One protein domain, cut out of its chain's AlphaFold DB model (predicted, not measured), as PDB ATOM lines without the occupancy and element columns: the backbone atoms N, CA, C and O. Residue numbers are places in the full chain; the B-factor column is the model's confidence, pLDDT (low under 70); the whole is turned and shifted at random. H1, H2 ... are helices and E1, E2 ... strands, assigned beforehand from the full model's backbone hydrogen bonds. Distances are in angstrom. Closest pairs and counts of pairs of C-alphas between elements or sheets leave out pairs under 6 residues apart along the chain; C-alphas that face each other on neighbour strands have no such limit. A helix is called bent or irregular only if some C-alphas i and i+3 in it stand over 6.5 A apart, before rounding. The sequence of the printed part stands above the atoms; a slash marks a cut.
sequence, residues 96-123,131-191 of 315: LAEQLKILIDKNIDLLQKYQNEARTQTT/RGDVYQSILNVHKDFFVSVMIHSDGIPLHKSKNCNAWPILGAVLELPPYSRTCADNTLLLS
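Overview. This is residues 96 to 123 and 131 to 191 of the 315 residues of the protein "Hypothetical protein" of Rotaria sp. Silwood1 (UniProt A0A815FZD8). A long, strongly twisted ribbon of strands has E1 and then E2 beside the long E3, with E4 on the other side of E3 from E1. The E2-E3 hairpin makes one end of the length; toward the other end the bent helix H1 forms an L, its first arm over E4 and its second arm near H2. The printed part has 89 residues, in the order H1 H2 E1 E2 E3 H3 E4, mixed in class, with a branched antiparallel sheet. It is loose, with a radius of gyration of the C-alphas of 15.9 A, and spans 54 by 28 by 21 A.

Arrangement. H1, residues 96 to 120, was assigned as one helix by its hydrogen bonds but is bent: C-alphas 106 and 109 are 8.6 A apart, and arms H1a, residues 96 to 106, and H1b, residues 109 to 120, are about perpendicular at 86 degrees. H1b only just touches H2, residues 133 to 141, with 3 pairs of C-alphas within 8 A; the closest C-alphas are those of Arg 119 and Leu 139, 7.5 A apart, and H1b touches H2 with its residues 118 to 119 alone. E1, residues 149 to 153, is antiparallel to E3, residues 164 to 173, with N 150 and O 172 2.9 A apart. E2, residues 156 to 159, forms a hairpin with E3, with N 156 and O 166 at 2.7 A. H3, residues 178 to 181, only grazes the sheet. E4, residues 187 to 191, is antiparallel to E3, with N 171 and O 188 at 2.8 A. H1a is over E4 at a height over the sheet of 9.5 A; the closest C-alphas are those of Leu 96 and Leu 190, 6.3 A. In H1a, H1b and H2 every O i to N i+4 pair is within hydrogen-bond range; H3 is too short for one.

Along the chain. H1a begins at C-alpha 96 (5.334, 29.886, 168.677) and is 15.2 A long; H1b is 16.4 A and H2 12.5 A. E3, 29.2 A, begins at C-alpha 164 (-7.671, 49.051, 179.206). E4 ends at C-alpha 191 (0.948, 37.544, 171.229).

Size, cuts and confidence. The C-alphas farthest apart are those of Thr 120 and Ser 161, 54.1 A. Residues 124 to 130 are not printed; C-alphas 123 and 131 are 10.2 A apart across the cut. Of the links printed whole, none is long. Model pLDDT is under 70 at residues 121 to 123 and 158 to 163.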
ATOM      1  N   LEU A  96       5.987  30.404 169.865       89.50
ATOM      2  CA  LEU A  96       5.334  29.886 168.677       89.50
ATOM      3  C   LEU A  96       5.974  28.578 168.196       89.50
ATOM      4  O   LEU A  96       5.273  27.745 167.628       89.50
ATOM      5  N   ALA A  97       7.281  28.389 168.398       89.19
ATOM      6  CA  ALA A  97       7.974  27.194 167.928       89.19
ATOM      7  C   ALA A  97       7.528  25.966 168.728       89.19
ATOM      8  O   ALA A  97       7.227  24.926 168.139       89.19
ATOM      9  N   GLU A  98       7.415  26.103 170.050       90.38
ATOM     10  CA  GLU A  98       6.897  25.048 170.920       90.38
ATOM     11  C   GLU A  98       5.426  24.733 170.617       90.38
ATOM     12  O   GLU A  98       5.074  23.568 170.412       90.38
ATOM     13  N   GLN A  99       4.579  25.760 170.488       92.81
ATOM     14  CA  GLN A  99       3.165  25.581 170.137       92.81
ATOM     15  C   GLN A  99       2.984  24.876 168.788       92.81
ATOM     16  O   GLN A  99       2.195  23.935 168.680       92.81
ATOM     17  N   LEU A 100       3.728  25.296 167.759       92.12
ATOM     18  CA  LEU A 100       3.690  24.659 166.444       92.12
ATOM     19  C   LEU A 100       4.155  23.211 166.518       92.12
ATOM     20  O   LEU A 100       3.520  22.356 165.911       92.12
ATOM     21  N   LYS A 101       5.223  22.921 167.267       92.69
ATOM     22  CA  LYS A 101       5.707  21.553 167.445       92.69
ATOM     23  C   LYS A 101       4.624  20.662 168.053       92.69
ATOM     24  O   LYS A 101       4.308  19.632 167.472       92.69
ATOM     25  N   ILE A 102       4.005  21.085 169.156       92.12
ATOM     26  CA  ILE A 102       2.935  20.328 169.824       92.12
ATOM     27  C   ILE A 102       1.744  20.112 168.879       92.12
ATOM     28  O   ILE A 102       1.237  18.995 168.760       92.12
ATOM     29  N   LEU A 103       1.308  21.166 168.183       94.31
ATOM     30  CA  LEU A 103       0.182  21.100 167.255       94.31
ATOM     31  C   LEU A 103       0.477  20.163 166.081       94.31
ATOM     32  O   LEU A 103      -0.373  19.340 165.735       94.31
ATOM     33  N   ILE A 104       1.659  20.282 165.474       94.00
ATOM     34  CA  ILE A 104       2.079  19.459 164.339       94.00
ATOM     35  C   ILE A 104       2.223  18.005 164.779       94.00
ATOM     36  O   ILE A 104       1.623  17.145 164.145       94.00
ATOM     37  N   ASP A 105       2.918  17.722 165.881       94.06
ATOM     38  CA  ASP A 105       3.117  16.357 166.381       94.06
ATOM     39  C   ASP A 105       1.773  15.671 166.690       94.06
ATOM     40  O   ASP A 105       1.578  14.499 166.370       94.06
ATOM     41  N   LYS A 106       0.803  16.415 167.241       93.69
ATOM     42  CA  LYS A 106      -0.553  15.914 167.527       93.69
ATOM     43  C   LYS A 106      -1.389  15.664 166.266       93.69
ATOM     44  O   LYS A 106      -2.273  14.812 166.291       93.69
ATOM     45  N   ASN A 107      -1.161  16.417 165.187       94.94
ATOM     46  CA  ASN A 107      -2.071  16.475 164.035       94.94
ATOM     47  C   ASN A 107      -1.414  16.175 162.672       94.94
ATOM     48  O   ASN A 107      -2.056  16.406 161.647       94.94
ATOM     49  N   ILE A 108      -0.171  15.678 162.615       94.50
ATOM     50  CA  ILE A 108       0.617  15.572 161.371       94.50
ATOM     51  C   ILE A 108      -0.120  14.838 160.245       94.50
ATOM     52  O   ILE A 108      -0.198  15.349 159.126       94.50
ATOM     53  N   ASP A 109      -0.738  13.695 160.549       95.19
ATOM     54  CA  ASP A 109      -1.471  12.896 159.564       95.19
ATOM     55  C   ASP A 109      -2.677  13.660 159.009       95.19
ATOM     56  O   ASP A 109      -2.956  13.630 157.808       95.19
ATOM     57  N   LEU A 110      -3.387  14.385 159.879       94.06
ATOM     58  CA  LEU A 110      -4.555  15.174 159.504       94.06
ATOM     59  C   LEU A 110      -4.158  16.382 158.648       94.06
ATOM     60  O   LEU A 110      -4.810  16.643 157.638       94.06
ATOM     61  N   LEU A 111      -3.079  17.072 159.028       95.06
ATOM     62  CA  LEU A 111      -2.523  18.211 158.297       95.06
ATOM     63  C   LEU A 111      -2.130  17.810 156.869       95.06
ATOM     64  O   LEU A 111      -2.547  18.433 155.891       95.06
ATOM     65  N   GLN A 112      -1.354  16.731 156.738       93.81
ATOM     66  CA  GLN A 112      -0.909  16.228 155.440       93.81
ATOM     67  C   GLN A 112      -2.082  15.741 154.591       93.81
ATOM     68  O   GLN A 112      -2.166  16.065 153.402       93.81
ATOM     69  N   LYS A 113      -3.015  14.993 155.194       93.06
ATOM     70  CA  LYS A 113      -4.226  14.522 154.518       93.06
ATOM     71  C   LYS A 113      -5.031  15.692 153.956       93.06
ATOM     72  O   LYS A 113      -5.338  15.689 152.766       93.06
ATOM     73  N   TYR A 114      -5.323  16.701 154.773       92.44
ATOM     74  CA  TYR A 114      -6.150  17.831 154.356       92.44
ATOM     75  C   TYR A 114      -5.463  18.682 153.282       92.44
ATOM     76  O   TYR A 114      -6.097  19.078 152.305       92.44
ATOM     77  N   GLN A 115      -4.146  18.891 153.376       92.38
ATOM     78  CA  GLN A 115      -3.399  19.585 152.325       92.38
ATOM     79  C   GLN A 115      -3.364  18.784 151.003       92.38
ATOM     80  O   GLN A 115      -3.413  19.357 149.916       92.38
ATOM     81  N   ASN A 116      -3.336  17.449 151.052       91.00
ATOM     82  CA  ASN A 116      -3.436  16.601 149.856       91.00
ATOM     83  C   ASN A 116      -4.850  16.596 149.253       91.00
ATOM     84  O   ASN A 116      -5.015  16.653 148.031       91.00
ATOM     85  N   GLU A 117      -5.883  16.602 150.090       89.88
ATOM     86  CA  GLU A 117      -7.265  16.836 149.662       89.88
ATOM     87  C   GLU A 117      -7.410  18.224 149.021       89.88
ATOM     88  O   GLU A 117      -8.112  18.363 148.013       89.88
ATOM     89  N   ALA A 118      -6.707  19.241 149.541       88.81
ATOM     90  CA  ALA A 118      -6.642  20.588 148.972       88.81
ATOM     91  C   ALA A 118      -6.141  20.572 147.513       88.81
ATOM     92  O   ALA A 118      -6.696  21.286 146.677       88.81
ATOM     93  N   ARG A 119      -5.172  19.699 147.195       87.56
ATOM     94  CA  ARG A 119      -4.616  19.508 145.839       87.56
ATOM     95  C   ARG A 119      -5.534  18.724 144.901       87.56
ATOM     96  O   ARG A 119      -5.568  19.000 143.709       87.56
ATOM     97  N   THR A 120      -6.257  17.734 145.420       82.94
ATOM     98  CA  THR A 120      -7.057  16.804 144.596       82.94
ATOM     99  C   THR A 120      -8.501  17.256 144.352       82.94
ATOM    100  O   THR A 120      -9.194  16.631 143.559       82.94
ATOM    101  N   GLN A 121      -8.957  18.341 144.995       69.75
ATOM    102  CA  GLN A 121     -10.312  18.916 144.847       69.75
ATOM    103  C   GLN A 121     -11.465  17.917 145.081       69.75
ATOM    104  O   GLN A 121     -12.525  18.015 144.472       69.75
ATOM    105  N   THR A 122     -11.275  16.943 145.974       59.44
ATOM    106  CA  THR A 122     -12.179  15.787 146.131       59.44
ATOM    107  C   THR A 122     -13.320  15.963 147.145       59.44
ATOM    108  O   THR A 122     -14.211  15.117 147.192       59.44
ATOM    109  N   THR A 123     -13.350  17.031 147.951       55.06
ATOM    110  CA  THR A 123     -14.333  17.200 149.046       55.06
ATOM    111  C   THR A 123     -15.444  18.195 148.701       55.06
ATOM    112  O   THR A 123     -15.163  19.281 148.203       55.06
ATOM    113  N   ARG A 131      -9.238  26.385 149.456       85.75
ATOM    114  CA  ARG A 131      -9.733  26.229 148.081       85.75
ATOM    115  C   ARG A 131      -9.615  27.508 147.255       85.75
ATOM    116  O   ARG A 131      -9.778  27.436 146.044       85.75
ATOM    117  N   GLY A 132      -9.324  28.651 147.880       85.12
ATOM    118  CA  GLY A 132      -9.206  29.930 147.186       85.12
ATOM    119  C   GLY A 132      -7.977  30.010 146.279       85.12
ATOM    120  O   GLY A 132      -6.926  29.443 146.588       85.12
ATOM    121  N   ASP A 133      -8.091  30.776 145.193       84.75
ATOM    122  CA  ASP A 133      -7.069  30.901 144.142       84.75
ATOM    123  C   ASP A 133      -5.688  31.289 144.682       84.75
ATOM    124  O   ASP A 133      -4.662  30.779 144.226       84.75
ATOM    125  N   VAL A 134      -5.652  32.161 145.695       88.12
ATOM    126  CA  VAL A 134      -4.408  32.609 146.337       88.12
ATOM    127  C   VAL A 134      -3.697  31.443 147.021       88.12
ATOM    128  O   VAL A 134      -2.517  31.205 146.764       88.12
ATOM    129  N   TYR A 135      -4.411  30.679 147.852       91.31
ATOM    130  CA  TYR A 135      -3.827  29.525 148.534       91.31
ATOM    131  C   TYR A 135      -3.419  28.447 147.526       91.31
ATOM    132  O   TYR A 135      -2.319  27.911 147.611       91.31
ATOM    133  N   GLN A 136      -4.261  28.173 146.528       91.06
ATOM    134  CA  GLN A 136      -3.971  27.198 145.473       91.06
ATOM    135  C   GLN A 136      -2.726  27.575 144.659       91.06
ATOM    136  O   GLN A 136      -1.930  26.706 144.306       91.06
ATOM    137  N   SER A 137      -2.504  28.866 144.410       90.69
ATOM    138  CA  SER A 137      -1.291  29.354 143.743       90.69
ATOM    139  C   SER A 137      -0.035  29.036 144.561       90.69
ATOM    140  O   SER A 137       0.932  28.504 144.017       90.69
ATOM    141  N   ILE A 138      -0.069  29.274 145.876       91.88
ATOM    142  CA  ILE A 138       1.033  28.950 146.800       91.88
ATOM    143  C   ILE A 138       1.244  27.432 146.870       91.88
ATOM    144  O   ILE A 138       2.363  26.945 146.711       91.88
ATOM    145  N   LEU A 139       0.160  26.675 147.026       91.56
ATOM    146  CA  LEU A 139       0.152  25.214 147.105       91.56
ATOM    147  C   LEU A 139       0.749  24.549 145.856       91.56
ATOM    148  O   LEU A 139       1.386  23.499 145.938       91.56
ATOM    149  N   ASN A 140       0.549  25.153 144.684       89.00
ATOM    150  CA  ASN A 140       1.091  24.652 143.429       89.00
ATOM    151  C   ASN A 140       2.598  24.894 143.293       89.00
ATOM    152  O   ASN A 140       3.272  24.062 142.676       89.00
ATOM    153  N   VAL A 141       3.109  25.980 143.881       92.56
ATOM    154  CA  VAL A 141       4.538  26.326 143.922       92.56
ATOM    155  C   VAL A 141       5.278  25.479 144.960       92.56
ATOM    156  O   VAL A 141       6.337  24.930 144.660       92.56
ATOM    157  N   HIS A 142       4.707  25.310 146.154       91.12
ATOM    158  CA  HIS A 142       5.315  24.561 147.254       91.12
ATOM    159  C   HIS A 142       4.846  23.099 147.261       91.12
ATOM    160  O   HIS A 142       3.754  22.763 147.729       91.12
ATOM    161  N   LYS A 143       5.685  22.213 146.703       86.69
ATOM    162  CA  LYS A 143       5.413  20.764 146.639       86.69
ATOM    163  C   LYS A 143       5.617  20.056 147.973       86.69
ATOM    164  O   LYS A 143       4.897  19.098 148.248       86.69
ATOM    165  N   ASP A 144       6.553  20.542 148.776       92.06
ATOM    166  CA  ASP A 144       6.784  20.035 150.122       92.06
ATOM    167  C   ASP A 144       5.652  20.452 151.064       92.06
ATOM    168  O   ASP A 144       4.924  21.417 150.812       92.06
ATOM    169  N   PHE A 145       5.497  19.713 152.163       90.50
ATOM    170  CA  PHE A 145       4.536  20.069 153.200       90.50
ATOM    171  C   PHE A 145       4.919  21.409 153.839       90.50
ATOM    172  O   PHE A 145       6.052  21.606 154.276       90.50
ATOM    173  N   PHE A 146       3.947  22.311 153.919       93.19
ATOM    174  CA  PHE A 146       4.063  23.593 154.606       93.19
ATOM    175  C   PHE A 146       2.872  23.817 155.531       93.19
ATOM    176  O   PHE A 146       1.828  23.187 155.375       93.19
ATOM    177  N   VAL A 147       3.036  24.747 156.466       91.94
ATOM    178  CA  VAL A 147       1.978  25.206 157.364       91.94
ATOM    179  C   VAL A 147       1.735  26.687 157.106       91.94
ATOM    180  O   VAL A 147       2.677  27.478 157.063       91.94
ATOM    181  N   SER A 148       0.471  27.053 156.953       93.31
ATOM    182  CA  SER A 148       0.002  28.423 156.791       93.31
ATOM    183  C   SER A 148      -0.832  28.816 157.997       93.31
ATOM    184  O   SER A 148      -1.691  28.058 158.452       93.31
ATOM    185  N   VAL A 149      -0.622  30.031 158.492       91.69
ATOM    186  CA  VAL A 149      -1.343  30.557 159.652       91.69
ATOM    187  C   VAL A 149      -2.189  31.747 159.224       91.69
ATOM    188  O   VAL A 149      -1.679  32.726 158.682       91.69
ATOM    189  N   MET A 150      -3.490  31.674 159.487       88.75
ATOM    190  CA  MET A 150      -4.388  32.820 159.415       88.75
ATOM    191  C   MET A 150      -4.379  33.538 160.758       88.75
ATOM    192  O   MET A 150      -4.762  32.959 161.772       88.75
ATOM    193  N   ILE A 151      -3.952  34.796 160.753       88.12
ATOM    194  CA  ILE A 151      -3.881  35.618 161.959       88.12
ATOM    195  C   ILE A 151      -5.195  36.376 162.128       88.12
ATOM    196  O   ILE A 151      -5.694  36.995 161.186       88.12
ATOM    197  N   HIS A 152      -5.740  36.356 163.338       83.06
ATOM    198  CA  HIS A 152      -6.865  37.188 163.737       83.06
ATOM    199  C   HIS A 152      -6.620  37.795 165.118       83.06
ATOM    200  O   HIS A 152      -5.823  37.296 165.909       83.06
ATOM    201  N   SER A 153      -7.315  38.887 165.417       82.44
ATOM    202  CA  SER A 153      -7.313  39.492 166.744       82.44
ATOM    203  C   SER A 153      -8.736  39.860 167.133       82.44
ATOM    204  O   SER A 153      -9.507  40.320 166.289       82.44
ATOM    205  N   ASP A 154      -9.086  39.616 168.392       74.00
ATOM    206  CA  ASP A 154     -10.367  40.012 168.975       74.00
ATOM    207  C   ASP A 154     -10.123  40.725 170.308       74.00
ATOM    208  O   ASP A 154      -9.182  40.396 171.024       74.00
ATOM    209  N   GLY A 155     -10.941  41.725 170.625       73.31
ATOM    210  CA  GLY A 155     -10.733  42.610 171.769       73.31
ATOM    211  C   GLY A 155     -11.470  42.138 173.022       73.31
ATOM    212  O   GLY A 155     -12.684  41.938 173.006       73.31
ATOM    213  N   ILE A 156     -10.754  42.042 174.142       77.25
ATOM    214  CA  ILE A 156     -11.275  41.677 175.461       77.25
ATOM    215  C   ILE A 156     -11.121  42.878 176.412       77.25
ATOM    216  O   ILE A 156      -9.998  43.285 176.715       77.25
ATOM    217  N   PRO A 157     -12.213  43.463 176.933       70.62
ATOM    218  CA  PRO A 157     -12.110  44.538 177.915       70.62
ATOM    219  C   PRO A 157     -11.607  43.980 179.255       70.62
ATOM    220  O   PRO A 157     -12.255  43.113 179.841       70.62
ATOM    221  N   LEU A 158     -10.482  44.489 179.767       67.44
ATOM    222  CA  LEU A 158      -9.865  43.966 180.995       67.44
ATOM    223  C   LEU A 158     -10.422  44.617 182.267       67.44
ATOM    224  O   LEU A 158     -10.676  43.932 183.256       67.44
ATOM    225  N   HIS A 159     -10.632  45.940 182.273       66.06
ATOM    226  CA  HIS A 159     -11.130  46.637 183.466       66.06
ATOM    227  C   HIS A 159     -11.924  47.913 183.148       66.06
ATOM    228  O   HIS A 159     -11.417  48.845 182.520       66.06
ATOM    229  N   LYS A 160     -13.159  48.006 183.667       53.75
ATOM    230  CA  LYS A 160     -14.091  49.122 183.392       53.75
ATOM    231  C   LYS A 160     -13.616  50.486 183.902       53.75
ATOM    232  O   LYS A 160     -14.050  51.497 183.367       53.75
ATOM    233  N   SER A 161     -12.761  50.541 184.930       52.00
ATOM    234  CA  SER A 161     -12.330  51.824 185.515       52.00
ATOM    235  C   SER A 161     -11.097  52.446 184.851       52.00
ATOM    236  O   SER A 161     -10.830  53.619 185.090       52.00
ATOM    237  N   LYS A 162     -10.334  51.682 184.051       57.44
ATOM    238  CA  LYS A 162      -9.094  52.159 183.414       57.44
ATOM    239  C   LYS A 162      -9.174  52.239 181.885       57.44
ATOM    240  O   LYS A 162      -8.239  52.755 181.295       57.44
ATOM    241  N   ASN A 163     -10.262  51.796 181.242       65.44
ATOM    242  CA  ASN A 163     -10.383  51.721 179.772       65.44
ATOM    243  C   ASN A 163      -9.228  50.951 179.102       65.44
ATOM    244  O   ASN A 163      -8.794  51.314 178.016       65.44
ATOM    245  N   CYS A 164      -8.713  49.911 179.760       76.25
ATOM    246  CA  CYS A 164      -7.671  49.051 179.206       76.25
ATOM    247  C   CYS A 164      -8.305  47.817 178.548       76.25
ATOM    248  O   CYS A 164      -9.202  47.189 179.129       76.25
ATOM    249  N   ASN A 165      -7.824  47.486 177.353       82.75
ATOM    250  CA  ASN A 165      -8.234  46.348 176.548       82.75
ATOM    251  C   ASN A 165      -7.043  45.403 176.352       82.75
ATOM    252  O   ASN A 165      -5.910  45.846 176.162       82.75
ATOM    253  N   ALA A 166      -7.326  44.106 176.364       86.62
ATOM    254  CA  ALA A 166      -6.442  43.070 175.862       86.62
ATOM    255  C   ALA A 166      -6.863  42.705 174.441       86.62
ATOM    256  O   ALA A 166      -8.044  42.501 174.176       86.62
ATOM    257  N   TRP A 167      -5.901  42.565 173.547       87.75
ATOM    258  CA  TRP A 167      -6.087  42.099 172.184       87.75
ATOM    259  C   TRP A 167      -5.194  40.874 171.988       87.75
ATOM    260  O   TRP A 167      -4.014  41.021 171.659       87.75
ATOM    261  N   PRO A 168      -5.699  39.656 172.249       89.44
ATOM    262  CA  PRO A 168      -5.021  38.445 171.819       89.44
ATOM    263  C   PRO A 168      -4.850  38.456 170.298       89.44
ATOM    264  O   PRO A 168      -5.777  38.761 169.543       89.44
ATOM    265  N   ILE A 169      -3.648  38.111 169.859       89.56
ATOM    266  CA  ILE A 169      -3.298  37.852 168.470       89.56
ATOM    267  C   ILE A 169      -3.214  36.334 168.348       89.56
ATOM    268  O   ILE A 169      -2.335  35.685 168.921       89.56
ATOM    269  N   LEU A 170      -4.182  35.776 167.636       91.06
ATOM    270  CA  LEU A 170      -4.436  34.349 167.525       91.06
ATOM    271  C   LEU A 170      -4.149  33.880 166.100       91.06
ATOM    272  O   LEU A 170      -4.353  34.617 165.135       91.06
ATOM    273  N   GLY A 171      -3.656  32.656 165.973       91.56
ATOM    274  CA  GLY A 171      -3.310  32.024 164.710       91.56
ATOM    275  C   GLY A 171      -4.096  30.737 164.504       91.56
ATOM    276  O   GLY A 171      -4.081  29.849 165.349       91.56
ATOM    277  N   ALA A 172      -4.740  30.611 163.349       91.94
ATOM    278  CA  ALA A 172      -5.436  29.405 162.930       91.94
ATOM    279  C   ALA A 172      -4.652  28.699 161.813       91.94
ATOM    280  O   ALA A 172      -4.401  29.293 160.762       91.94
ATOM    281  N   VAL A 173      -4.282  27.431 162.020       94.81
ATOM    282  CA  VAL A 173      -3.555  26.629 161.021       94.81
ATOM    283  C   VAL A 173      -4.497  26.193 159.896       94.81
ATOM    284  O   VAL A 173      -5.491  25.500 160.127       94.81
ATOM    285  N   LEU A 174      -4.200  26.598 158.661       93.00
ATOM    286  CA  LEU A 174      -5.098  26.391 157.520       93.00
ATOM    287  C   LEU A 174      -5.148  24.944 157.045       93.00
ATOM    288  O   LEU A 174      -6.188  24.475 156.593       93.00
ATOM    289  N   GLU A 175      -4.050  24.220 157.205       93.88
ATOM    290  CA  GLU A 175      -3.935  22.808 156.860       93.88
ATOM    291  C   GLU A 175      -4.730  21.909 157.816       93.88
ATOM    292  O   GLU A 175      -4.808  20.707 157.593       93.88
ATOM    293  N   LEU A 176      -5.370  22.461 158.851       92.94
ATOM    294  CA  LEU A 176      -6.398  21.749 159.602       92.94
ATOM    295  C   LEU A 176      -7.775  21.959 158.967       92.94
ATOM    296  O   LEU A 176      -8.114  23.089 158.593       92.94
ATOM    297  N   PRO A 177      -8.624  20.917 158.927       89.75
ATOM    298  CA  PRO A 177     -10.005  21.073 158.507       89.75
ATOM    299  C   PRO A 177     -10.778  21.983 159.479       89.75
ATOM    300  O   PRO A 177     -10.453  22.012 160.672       89.75
ATOM    301  N   PRO A 178     -11.838  22.684 159.027       87.50
ATOM    302  CA  PRO A 178     -12.533  23.703 159.823       87.50
ATOM    303  C   PRO A 178     -12.980  23.248 161.221       87.50
ATOM    304  O   PRO A 178     -12.845  23.992 162.195       87.50
ATOM    305  N   TYR A 179     -13.463  22.008 161.343       85.44
ATOM    306  CA  TYR A 179     -13.913  21.442 162.620       85.44
ATOM    307  C   TYR A 179     -12.774  21.224 163.629       85.44
ATOM    308  O   TYR A 179     -13.018  21.222 164.829       85.44
ATOM    309  N   SER A 180     -11.539  21.037 163.156       88.56
ATOM    310  CA  SER A 180     -10.351  20.843 163.997       88.56
ATOM    311  C   SER A 180      -9.612  22.160 164.237       88.56
ATOM    312  O   SER A 180      -9.112  22.403 165.333       88.56
ATOM    313  N   ARG A 181      -9.606  23.049 163.234       87.06
ATOM    314  CA  ARG A 181      -8.970  24.375 163.271       87.06
ATOM    315  C   ARG A 181      -9.522  25.276 164.380       87.06
ATOM    316  O   ARG A 181      -8.787  26.083 164.926       87.06
ATOM    317  N   THR A 182     -10.812  25.152 164.696       79.75
ATOM    318  CA  THR A 182     -11.490  25.980 165.712       79.75
ATOM    319  C   THR A 182     -11.356  25.457 167.144       79.75
ATOM    320  O   THR A 182     -11.832  26.103 168.076       79.75
ATOM    321  N   CYS A 183     -10.711  24.303 167.342       84.00
ATOM    322  CA  CYS A 183     -10.415  23.792 168.676       84.00
ATOM    323  C   CYS A 183      -9.373  24.686 169.367       84.00
ATOM    324  O   CYS A 183      -8.385  25.082 168.743       84.00
ATOM    325  N   ALA A 184      -9.563  24.964 170.660       81.50
ATOM    326  CA  ALA A 184      -8.629  25.771 171.447       81.50
ATOM    327  C   ALA A 184      -7.206  25.182 171.423       81.50
ATOM    328  O   ALA A 184      -6.254  25.915 171.188       81.50
ATOM    329  N   ASP A 185      -7.080  23.854 171.528       85.12
ATOM    330  CA  ASP A 185      -5.798  23.131 171.464       85.12
ATOM    331  C   ASP A 185      -5.044  23.300 170.134       85.12
ATOM    332  O   ASP A 185      -3.852  23.015 170.056       85.12
ATOM    333  N   ASN A 186      -5.752  23.691 169.073       89.94
ATOM    334  CA  ASN A 186      -5.207  23.867 167.729       89.94
ATOM    335  C   ASN A 186      -5.141  25.349 167.320       89.94
ATOM    336  O   ASN A 186      -4.854  25.666 166.163       89.94
ATOM    337  N   THR A 187      -5.430  26.257 168.255       89.88
ATOM    338  CA  THR A 187      -5.291  27.698 168.066       89.88
ATOM    339  C   THR A 187      -3.942  28.133 168.621       89.88
ATOM    340  O   THR A 187      -3.623  27.874 169.775       89.88
ATOM    341  N   LEU A 188      -3.151  28.815 167.801       92.31
ATOM    342  CA  LEU A 188      -1.873  29.381 168.212       92.31
ATOM    343  C   LEU A 188      -2.123  30.715 168.917       92.31
ATOM    344  O   LEU A 188      -2.823  31.576 168.386       92.31
ATOM    345  N   LEU A 189      -1.517  30.919 170.080       92.12
ATOM    346  CA  LEU A 189      -1.455  32.219 170.732       92.12
ATOM    347  C   LEU A 189      -0.125  32.871 170.346       92.12
ATOM    348  O   LEU A 189       0.933  32.450 170.801       92.12
ATOM    349  N   LEU A 190      -0.168  33.863 169.455       91.25
ATOM    350  CA  LEU A 190       1.032  34.506 168.905       91.25
ATOM    351  C   LEU A 190       1.550  35.582 169.862       91.25
ATOM    352  O   LEU A 190       2.733  35.635 170.197       91.25
ATOM    353  N   SER A 191       0.649  36.464 170.289       91.06
ATOM    354  CA  SER A 191       0.948  37.544 171.229       91.06
ATOM    355  C   SER A 191      -0.318  38.072 171.901       91.06
ATOM    356  O   SER A 191      -1.436  37.761 171.496       91.06
TER     357      SER A 191